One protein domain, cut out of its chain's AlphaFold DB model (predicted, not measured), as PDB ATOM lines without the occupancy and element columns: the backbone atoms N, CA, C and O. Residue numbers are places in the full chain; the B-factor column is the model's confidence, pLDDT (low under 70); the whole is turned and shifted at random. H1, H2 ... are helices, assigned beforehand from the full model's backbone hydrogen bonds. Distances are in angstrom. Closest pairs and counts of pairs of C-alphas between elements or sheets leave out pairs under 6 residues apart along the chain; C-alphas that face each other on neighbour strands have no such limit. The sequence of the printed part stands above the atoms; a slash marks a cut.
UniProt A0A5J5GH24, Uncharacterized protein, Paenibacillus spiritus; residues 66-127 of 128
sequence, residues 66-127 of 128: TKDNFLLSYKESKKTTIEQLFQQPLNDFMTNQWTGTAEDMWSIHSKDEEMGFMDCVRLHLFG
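Overview. This is residues 66 to 127 of the 128 residues of an uncharacterized protein of Paenibacillus spiritus (UniProt A0A5J5GH24). H2 and H4 both pack on H1, the three centres making a triangle; H5 lies at the far end from H1, and short H3 at another side, neither touching a helix. The printed part has 62 residues with five named helices, H1 to H5 in chain order, and no named strand: all helix. It is compact, with a radius of gyration of the C-alphas of 11.2 A and spans of 29 by 27 by 20 A.

Arrangement. H1, residues 67 to 76, and H2, residues 78 to 86, touch as a helical hairpin, C-alphas 74 and 81 closest at 5.4 A. H1 touches H4, residues 102 to 109, C-alphas 71 and 102 closest at 6.1 A. H3, residues 92 to 96, and H5, residues 117 to 126, are each close to H2 but not clearly touching it. Every helix has its O i to N i+4 pairs within hydrogen-bond range.

Along the chain. H1 spans 14.4 A from C-alpha 67 at (-9.331, -7.843, -6.562); H5 spans 13.3 A to C-alpha 126 at (11.566, -9.686, -23.646).

Size, cuts and confidence. The printed part has no cut. Residues 108 to 127 are among those under 70 in pLDDT.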
ATOM      1  N   THR A  66     -12.856 -11.146  -7.455       78.94
ATOM      2  CA  THR A  66     -12.599  -9.778  -6.991       78.94
ATOM      3  C   THR A  66     -11.106  -9.547  -6.799       78.94
ATOM      4  O   THR A  66     -10.347 -10.486  -6.540       78.94
ATOM      5  N   LYS A  67     -10.700  -8.273  -6.862       81.75
ATOM      6  CA  LYS A  67      -9.331  -7.843  -6.562       81.75
ATOM      7  C   LYS A  67      -8.902  -8.288  -5.164       81.75
ATOM      8  O   LYS A  67      -7.814  -8.827  -5.007       81.75
ATOM      9  N   ASP A  68      -9.768  -8.114  -4.170       82.12
ATOM     10  CA  ASP A  68      -9.450  -8.451  -2.779       82.12
ATOM     11  C   ASP A  68      -9.201  -9.954  -2.597       82.12
ATOM     12  O   ASP A  68      -8.244 -10.338  -1.925       82.12
ATOM     13  N   ASN A  69      -9.989 -10.810  -3.264       83.25
ATOM     14  CA  ASN A  69      -9.776 -12.260  -3.241       83.25
ATOM     15  C   ASN A  69      -8.423 -12.638  -3.857       83.25
ATOM     16  O   ASN A  69      -7.722 -13.502  -3.331       83.25
ATOM     17  N   PHE A  70      -8.047 -11.983  -4.957       87.25
ATOM     18  CA  PHE A  70      -6.753 -12.197  -5.597       87.25
ATOM     19  C   PHE A  70      -5.591 -11.769  -4.693       87.25
ATOM     20  O   PHE A  70      -4.662 -12.546  -4.482       87.25
ATOM     21  N   LEU A  71      -5.646 -10.560  -4.126       87.19
ATOM     22  CA  LEU A  71      -4.585 -10.035  -3.259       87.19
ATOM     23  C   LEU A  71      -4.404 -10.882  -1.995       87.19
ATOM     24  O   LEU A  71      -3.268 -11.132  -1.582       87.19
ATOM     25  N   LEU A  72      -5.508 -11.349  -1.401       89.69
ATOM     26  CA  LEU A  72      -5.469 -12.245  -0.248       89.69
ATOM     27  C   LEU A  72      -4.770 -13.563  -0.604       89.69
ATOM     28  O   LEU A  72      -3.812 -13.937   0.069       89.69
ATOM     29  N   SER A  73      -5.181 -14.208  -1.700       89.50
ATOM     30  CA  SER A  73      -4.553 -15.444  -2.183       89.50
ATOM     31  C   SER A  73      -3.063 -15.245  -2.484       89.50
ATOM     32  O   SER A  73      -2.234 -16.046  -2.057       89.50
ATOM     33  N   TYR A  74      -2.696 -14.142  -3.148       89.00
ATOM     34  CA  TYR A  74      -1.306 -13.847  -3.510       89.00
ATOM     35  C   TYR A  74      -0.408 -13.690  -2.279       89.00
ATOM     36  O   TYR A  74       0.752 -14.107  -2.288       89.00
ATOM     37  N   LYS A  75      -0.944 -13.095  -1.206       89.31
ATOM     38  CA  LYS A  75      -0.249 -12.951   0.075       89.31
ATOM     39  C   LYS A  75      -0.035 -14.299   0.768       89.31
ATOM     40  O   LYS A  75       0.984 -14.468   1.432       89.31
ATOM     41  N   GLU A  76      -0.973 -15.233   0.627       92.88
ATOM     42  CA  GLU A  76      -0.857 -16.589   1.175       92.88
ATOM     43  C   GLU A  76       0.151 -17.435   0.391       92.88
ATOM     44  O   GLU A  76       1.022 -18.071   0.984       92.88
ATOM     45  N   SER A  77       0.056 -17.437  -0.942       90.75
ATOM     46  CA  SER A  77       0.959 -18.189  -1.811       90.75
ATOM     47  C   SER A  77       1.017 -17.600  -3.218       90.75
ATOM     48  O   SER A  77       0.241 -17.972  -4.100       90.75
ATOM     49  N   LYS A  78       2.031 -16.762  -3.473       85.88
ATOM     50  CA  LYS A  78       2.335 -16.221  -4.810       85.88
ATOM     51  C   LYS A  78       2.316 -17.307  -5.890       85.88
ATOM     52  O   LYS A  78       1.693 -17.119  -6.929       85.88
ATOM     53  N   LYS A  79       2.986 -18.442  -5.657       87.19
ATOM     54  CA  LYS A  79       3.069 -19.534  -6.640       87.19
ATOM     55  C   LYS A  79       1.680 -20.065  -6.987       87.19
ATOM     56  O   LYS A  79       1.308 -20.063  -8.154       87.19
ATOM     57  N   THR A  80       0.903 -20.441  -5.975       88.62
ATOM     58  CA  THR A  80      -0.427 -21.031  -6.167       88.62
ATOM     59  C   THR A  80      -1.386 -20.055  -6.840       88.62
ATOM     60  O   THR A  80      -2.116 -20.444  -7.745       88.62
ATOM     61  N   THR A  81      -1.361 -18.778  -6.458       87.62
ATOM     62  CA  THR A  81      -2.218 -17.758  -7.071       87.62
ATOM     63  C   THR A  81      -1.906 -17.572  -8.551       87.62
ATOM     64  O   THR A  81      -2.817 -17.495  -9.368       87.62
ATOM     65  N   ILE A  82      -0.622 -17.538  -8.915       83.12
ATOM     66  CA  ILE A  82      -0.184 -17.400 -10.308       83.12
ATOM     67  C   ILE A  82      -0.545 -18.674 -11.099       83.12
ATOM     68  O   ILE A  82      -1.076 -18.577 -12.202       83.12
ATOM     69  N   GLU A  83      -0.354 -19.868 -10.529       86.50
ATOM     70  CA  GLU A  83      -0.784 -21.134 -11.146       86.50
ATOM     71  C   GLU A  83      -2.296 -21.161 -11.414       86.50
ATOM     72  O   GLU A  83      -2.730 -21.548 -12.500       86.50
ATOM     73  N   GLN A  84      -3.108 -20.687 -10.465       85.31
ATOM     74  CA  GLN A  84      -4.561 -20.564 -10.619       85.31
ATOM     75  C   GLN A  84      -4.957 -19.487 -11.631       85.31
ATOM     76  O   GLN A  84      -5.909 -19.668 -12.387       85.31
ATOM     77  N   LEU A  85      -4.238 -18.371 -11.697       79.62
ATOM     78  CA  LEU A  85      -4.532 -17.321 -12.667       79.62
ATOM     79  C   LEU A  85      -4.315 -17.808 -14.109       79.62
ATOM     80  O   LEU A  85      -5.091 -17.475 -15.001       79.62
ATOM     81  N   PHE A  86      -3.289 -18.630 -14.338       77.38
ATOM     82  CA  PHE A  86      -2.943 -19.122 -15.679       77.38
ATOM     83  C   PHE A  86      -3.434 -20.520 -15.993       77.38
ATOM     84  O   PHE A  86      -3.333 -20.956 -17.140       77.38
ATOM     85  N   GLN A  87      -3.978 -21.200 -14.989       83.94
ATOM     86  CA  GLN A  87      -4.437 -22.576 -15.084       83.94
ATOM     87  C   GLN A  87      -3.345 -23.507 -15.634       83.94
ATOM     88  O   GLN A  87      -3.591 -24.338 -16.507       83.94
ATOM     89  N   GLN A  88      -2.116 -23.318 -15.144       82.94
ATOM     90  CA  GLN A  88      -0.944 -24.106 -15.519       82.94
ATOM     91  C   GLN A  88       0.023 -24.222 -14.332       82.94
ATOM     92  O   GLN A  88       0.169 -23.257 -13.579       82.94
ATOM     93  N   PRO A  89       0.727 -25.357 -14.180       84.44
ATOM     94  CA  PRO A  89       1.750 -25.505 -13.154       84.44
ATOM     95  C   PRO A  89       2.946 -24.595 -13.457       84.44
ATOM     96  O   PRO A  89       3.402 -24.506 -14.600       84.44
ATOM     97  N   LEU A  90       3.488 -23.942 -12.430       81.19
ATOM     98  CA  LEU A  90       4.679 -23.114 -12.565       81.19
ATOM     99  C   LEU A  90       5.903 -23.900 -12.135       81.19
ATOM    100  O   LEU A  90       5.970 -24.467 -11.040       81.19
ATOM    101  N   ASN A  91       6.933 -23.845 -12.971       75.88
ATOM    102  CA  ASN A  91       8.262 -24.192 -12.505       75.88
ATOM    103  C   ASN A  91       8.854 -23.036 -11.675       75.88
ATOM    104  O   ASN A  91       8.420 -21.877 -11.741       75.88
ATOM    105  N   ASP A  92       9.861 -23.357 -10.871       67.94
ATOM    106  CA  ASP A  92      10.451 -22.387  -9.946       67.94
ATOM    107  C   ASP A  92      11.139 -21.237 -10.695       67.94
ATOM    108  O   ASP A  92      11.123 -20.096 -10.237       67.94
ATOM    109  N   PHE A  93      11.657 -21.498 -11.899       72.50
ATOM    110  CA  PHE A  93      12.210 -20.465 -12.773       72.50
ATOM    111  C   PHE A  93      11.165 -19.398 -13.128       72.50
ATOM    112  O   PHE A  93      11.417 -18.211 -12.931       72.50
ATOM    113  N   MET A  94       9.979 -19.805 -13.586       67.56
ATOM    114  CA  MET A  94       8.886 -18.887 -13.918       67.56
ATOM    115  C   MET A  94       8.449 -18.086 -12.694       67.56
ATOM    116  O   MET A  94       8.214 -16.891 -12.808       67.56
ATOM    117  N   THR A  95       8.400 -18.714 -11.518       68.88
ATOM    118  CA  THR A  95       8.013 -18.048 -10.262       68.88
ATOM    119  C   THR A  95       9.023 -16.970  -9.845       68.88
ATOM    120  O   THR A  95       8.634 -15.890  -9.388       68.88
ATOM    121  N   ASN A  96      10.316 -17.240 -10.045       70.12
ATOM    122  CA  ASN A  96      11.420 -16.358  -9.656       70.12
ATOM    123  C   ASN A  96      11.652 -15.189 -10.623       70.12
ATOM    124  O   ASN A  96      12.203 -14.170 -10.219       70.12
ATOM    125  N   GLN A  97      11.218 -15.304 -11.879       70.31
ATOM    126  CA  GLN A  97      11.318 -14.231 -12.880       70.31
ATOM    127  C   GLN A  97      10.322 -13.078 -12.636       70.31
ATOM    128  O   GLN A  97      10.417 -12.032 -13.272       70.31
ATOM    129  N   TRP A  98       9.369 -13.235 -11.711       66.31
ATOM    130  CA  TRP A  98       8.353 -12.217 -11.436       66.31
ATOM    131  C   TRP A  98       8.794 -11.183 -10.404       66.31
ATOM    132  O   TRP A  98       8.851 -11.493  -9.210       66.31
ATOM    133  N   THR A  99       8.961  -9.936 -10.844       70.19
ATOM    134  CA  THR A  99       9.332  -8.782 -10.003       70.19
ATOM    135  C   THR A  99       8.195  -7.778  -9.749       70.19
ATOM    136  O   THR A  99       8.421  -6.783  -9.068       70.19
ATOM    137  N   GLY A 100       6.984  -8.010 -10.275       70.81
ATOM    138  CA  GLY A 100       5.822  -7.115 -10.120       70.81
ATOM    139  C   GLY A 100       5.028  -7.308  -8.820       70.81
ATOM    140  O   GLY A 100       5.119  -8.357  -8.171       70.81
ATOM    141  N   THR A 101       4.230  -6.297  -8.447       82.19
ATOM    142  CA  THR A 101       3.297  -6.390  -7.311       82.19
ATOM    143  C   THR A 101       2.048  -7.200  -7.677       82.19
ATOM    144  O   THR A 101       1.759  -7.447  -8.851       82.19
ATOM    145  N   ALA A 102       1.288  -7.630  -6.668       80.75
ATOM    146  CA  ALA A 102       0.022  -8.326  -6.886       80.75
ATOM    147  C   ALA A 102      -0.998  -7.411  -7.598       80.75
ATOM    148  O   ALA A 102      -1.746  -7.843  -8.471       80.75
ATOM    149  N   GLU A 103      -0.990  -6.120  -7.279       82.31
ATOM    150  CA  GLU A 103      -1.831  -5.102  -7.895       82.31
ATOM    151  C   GLU A 103      -1.522  -4.908  -9.380       82.31
ATOM    152  O   GLU A 103      -2.457  -4.820 -10.180       82.31
ATOM    153  N   ASP A 104      -0.238  -4.895  -9.753       80.06
ATOM    154  CA  ASP A 104       0.180  -4.813 -11.155       80.06
ATOM    155  C   ASP A 104      -0.360  -6.014 -11.935       80.06
ATOM    156  O   ASP A 104      -0.989  -5.849 -12.984       80.06
ATOM    157  N   MET A 105      -0.203  -7.217 -11.372       77.12
ATOM    158  CA  MET A 105      -0.675  -8.463 -11.973       77.12
ATOM    159  C   MET A 105      -2.194  -8.469 -12.149       77.12
ATOM    160  O   MET A 105      -2.690  -8.736 -13.244       77.12
ATOM    161  N   TRP A 106      -2.945  -8.098 -11.112       78.25
ATOM    162  CA  TRP A 106      -4.393  -7.965 -11.225       78.25
ATOM    163  C   TRP A 106      -4.779  -6.971 -12.325       78.25
ATOM    164  O   TRP A 106      -5.666  -7.250 -13.127       78.25
ATOM    165  N   SER A 107      -4.113  -5.816 -12.398       71.88
ATOM    166  CA  SER A 107      -4.461  -4.757 -13.351       71.88
ATOM    167  C   SER A 107      -4.266  -5.153 -14.819       71.88
ATOM    168  O   SER A 107      -5.036  -4.703 -15.662       71.88
ATOM    169  N   ILE A 108      -3.275  -6.002 -15.110       69.00
ATOM    170  CA  ILE A 108      -3.009  -6.540 -16.450       69.00
ATOM    171  C   ILE A 108      -4.055  -7.604 -16.800       69.00
ATOM    172  O   ILE A 108      -4.618  -7.589 -17.888       69.00
ATOM    173  N   HIS A 109      -4.356  -8.508 -15.866       63.31
ATOM    174  CA  HIS A 109      -5.216  -9.664 -16.136       63.31
ATOM    175  C   HIS A 109      -6.718  -9.396 -16.029       63.31
ATOM    176  O   HIS A 109      -7.503 -10.151 -16.589       63.31
ATOM    177  N   SER A 110      -7.128  -8.334 -15.337       62.09
ATOM    178  CA  SER A 110      -8.540  -7.947 -15.203       62.09
ATOM    179  C   SER A 110      -9.045  -7.023 -16.314       62.09
ATOM    180  O   SER A 110     -10.230  -6.699 -16.325       62.09
ATOM    181  N   LYS A 111      -8.168  -6.564 -17.220       54.66
ATOM    182  CA  LYS A 111      -8.517  -5.599 -18.277       54.66
ATOM    183  C   LYS A 111      -8.637  -6.195 -19.675       54.66
ATOM    184  O   LYS A 111      -9.268  -5.563 -20.513       54.66
ATOM    185  N   ASP A 112      -8.082  -7.378 -19.915       51.25
ATOM    186  CA  ASP A 112      -8.137  -8.037 -21.219       51.25
ATOM    187  C   ASP A 112      -8.791  -9.411 -21.103       51.25
ATOM    188  O   ASP A 112      -8.219 -10.343 -20.536       51.25
ATOM    189  N   GLU A 113      -9.986  -9.540 -21.682       46.59
ATOM    190  CA  GLU A 113     -10.698 -10.818 -21.796       46.59
ATOM    191  C   GLU A 113      -9.950 -11.806 -22.724       46.59
ATOM    192  O   GLU A 113     -10.083 -13.024 -22.574       46.59
ATOM    193  N   GLU A 114      -9.075 -11.314 -23.615       44.62
ATOM    194  CA  GLU A 114      -8.505 -12.110 -24.715       44.62
ATOM    195  C   GLU A 114      -6.971 -12.263 -24.744       44.62
ATOM    196  O   GLU A 114      -6.476 -13.111 -25.489       44.62
ATOM    197  N   MET A 115      -6.175 -11.548 -23.936       41.66
ATOM    198  CA  MET A 115      -4.711 -11.717 -24.005       41.66
ATOM    199  C   MET A 115      -4.222 -12.970 -23.259       41.66
ATOM    200  O   MET A 115      -4.274 -13.088 -22.031       41.66
ATOM    201  N   GLY A 116      -3.708 -13.934 -24.029       45.44
ATOM    202  CA  GLY A 116      -2.978 -15.089 -23.521       45.44
ATOM    203  C   GLY A 116      -1.698 -14.659 -22.799       45.44
ATOM    204  O   GLY A 116      -0.865 -13.937 -23.335       45.44
ATOM    205  N   PHE A 117      -1.508 -15.138 -21.570       44.56
ATOM    206  CA  PHE A 117      -0.373 -14.811 -20.696       44.56
ATOM    207  C   PHE A 117       1.015 -14.969 -21.325       44.56
ATOM    208  O   PHE A 117       1.914 -14.200 -20.997       44.56
ATOM    209  N   MET A 118       1.207 -15.935 -22.231       41.16
ATOM    210  CA  MET A 118       2.504 -16.104 -22.895       41.16
ATOM    211  C   MET A 118       2.862 -14.905 -23.773       41.16
ATOM    212  O   MET A 118       4.047 -14.610 -23.904       41.16
ATOM    213  N   ASP A 119       1.879 -14.166 -24.287       44.28
ATOM    214  CA  ASP A 119       2.132 -12.940 -25.040       44.28
ATOM    215  C   ASP A 119       2.462 -11.780 -24.091       44.28
ATOM    216  O   ASP A 119       3.464 -11.100 -24.301       44.28
ATOM    217  N   CYS A 120       1.743 -11.625 -22.971       46.81
ATOM    218  CA  CYS A 120       2.045 -10.590 -21.969       46.81
ATOM    219  C   CYS A 120       3.393 -10.799 -21.260       46.81
ATOM    220  O   CYS A 120       4.159  -9.851 -21.119       46.81
ATOM    221  N   VAL A 121       3.728 -12.023 -20.840       44.59
ATOM    222  CA  VAL A 121       5.028 -12.329 -20.212       44.59
ATOM    223  C   VAL A 121       6.160 -12.172 -21.200       44.59
ATOM    224  O   VAL A 121       7.207 -11.638 -20.846       44.59
ATOM    225  N   ARG A 122       5.962 -12.595 -22.450       40.31
ATOM    226  CA  ARG A 122       6.980 -12.420 -23.478       40.31
ATOM    227  C   ARG A 122       7.203 -10.942 -23.793       40.31
ATOM    228  O   ARG A 122       8.351 -10.527 -23.898       40.31
ATOM    229  N   LEU A 123       6.140 -10.146 -23.873       49.56
ATOM    230  CA  LEU A 123       6.221  -8.695 -24.047       49.56
ATOM    231  C   LEU A 123       6.843  -7.991 -22.831       49.56
ATOM    232  O   LEU A 123       7.580  -7.031 -23.009       49.56
ATOM    233  N   HIS A 124       6.596  -8.460 -21.607       51.81
ATOM    234  CA  HIS A 124       7.110  -7.809 -20.399       51.81
ATOM    235  C   HIS A 124       8.546  -8.231 -20.038       51.81
ATOM    236  O   HIS A 124       9.324  -7.404 -19.572       51.81
ATOM    237  N   LEU A 125       8.925  -9.493 -20.279       45.41
ATOM    238  CA  LEU A 125      10.274 -10.014 -20.017       45.41
ATOM    239  C   LEU A 125      11.243  -9.807 -21.191       45.41
ATOM    240  O   LEU A 125      12.446  -9.691 -20.968       45.41
ATOM    241  N   PHE A 126      10.743  -9.772 -22.431       43.84
ATOM    242  CA  PHE A 126      11.566  -9.686 -23.646       43.84
ATOM    243  C   PHE A 126      11.193  -8.513 -24.565       43.84
ATOM    244  O   PHE A 126      11.716  -8.429 -25.672       43.84
ATOM    245  N   GLY A 127      10.316  -7.601 -24.135       41.25
ATOM    246  CA  GLY A 127       9.989  -6.375 -24.863       41.25
ATOM    247  C   GLY A 127      11.100  -5.332 -24.793       41.25
ATOM    248  O   GLY A 127      11.016  -4.372 -24.027       41.25
TER     249      GLY A 127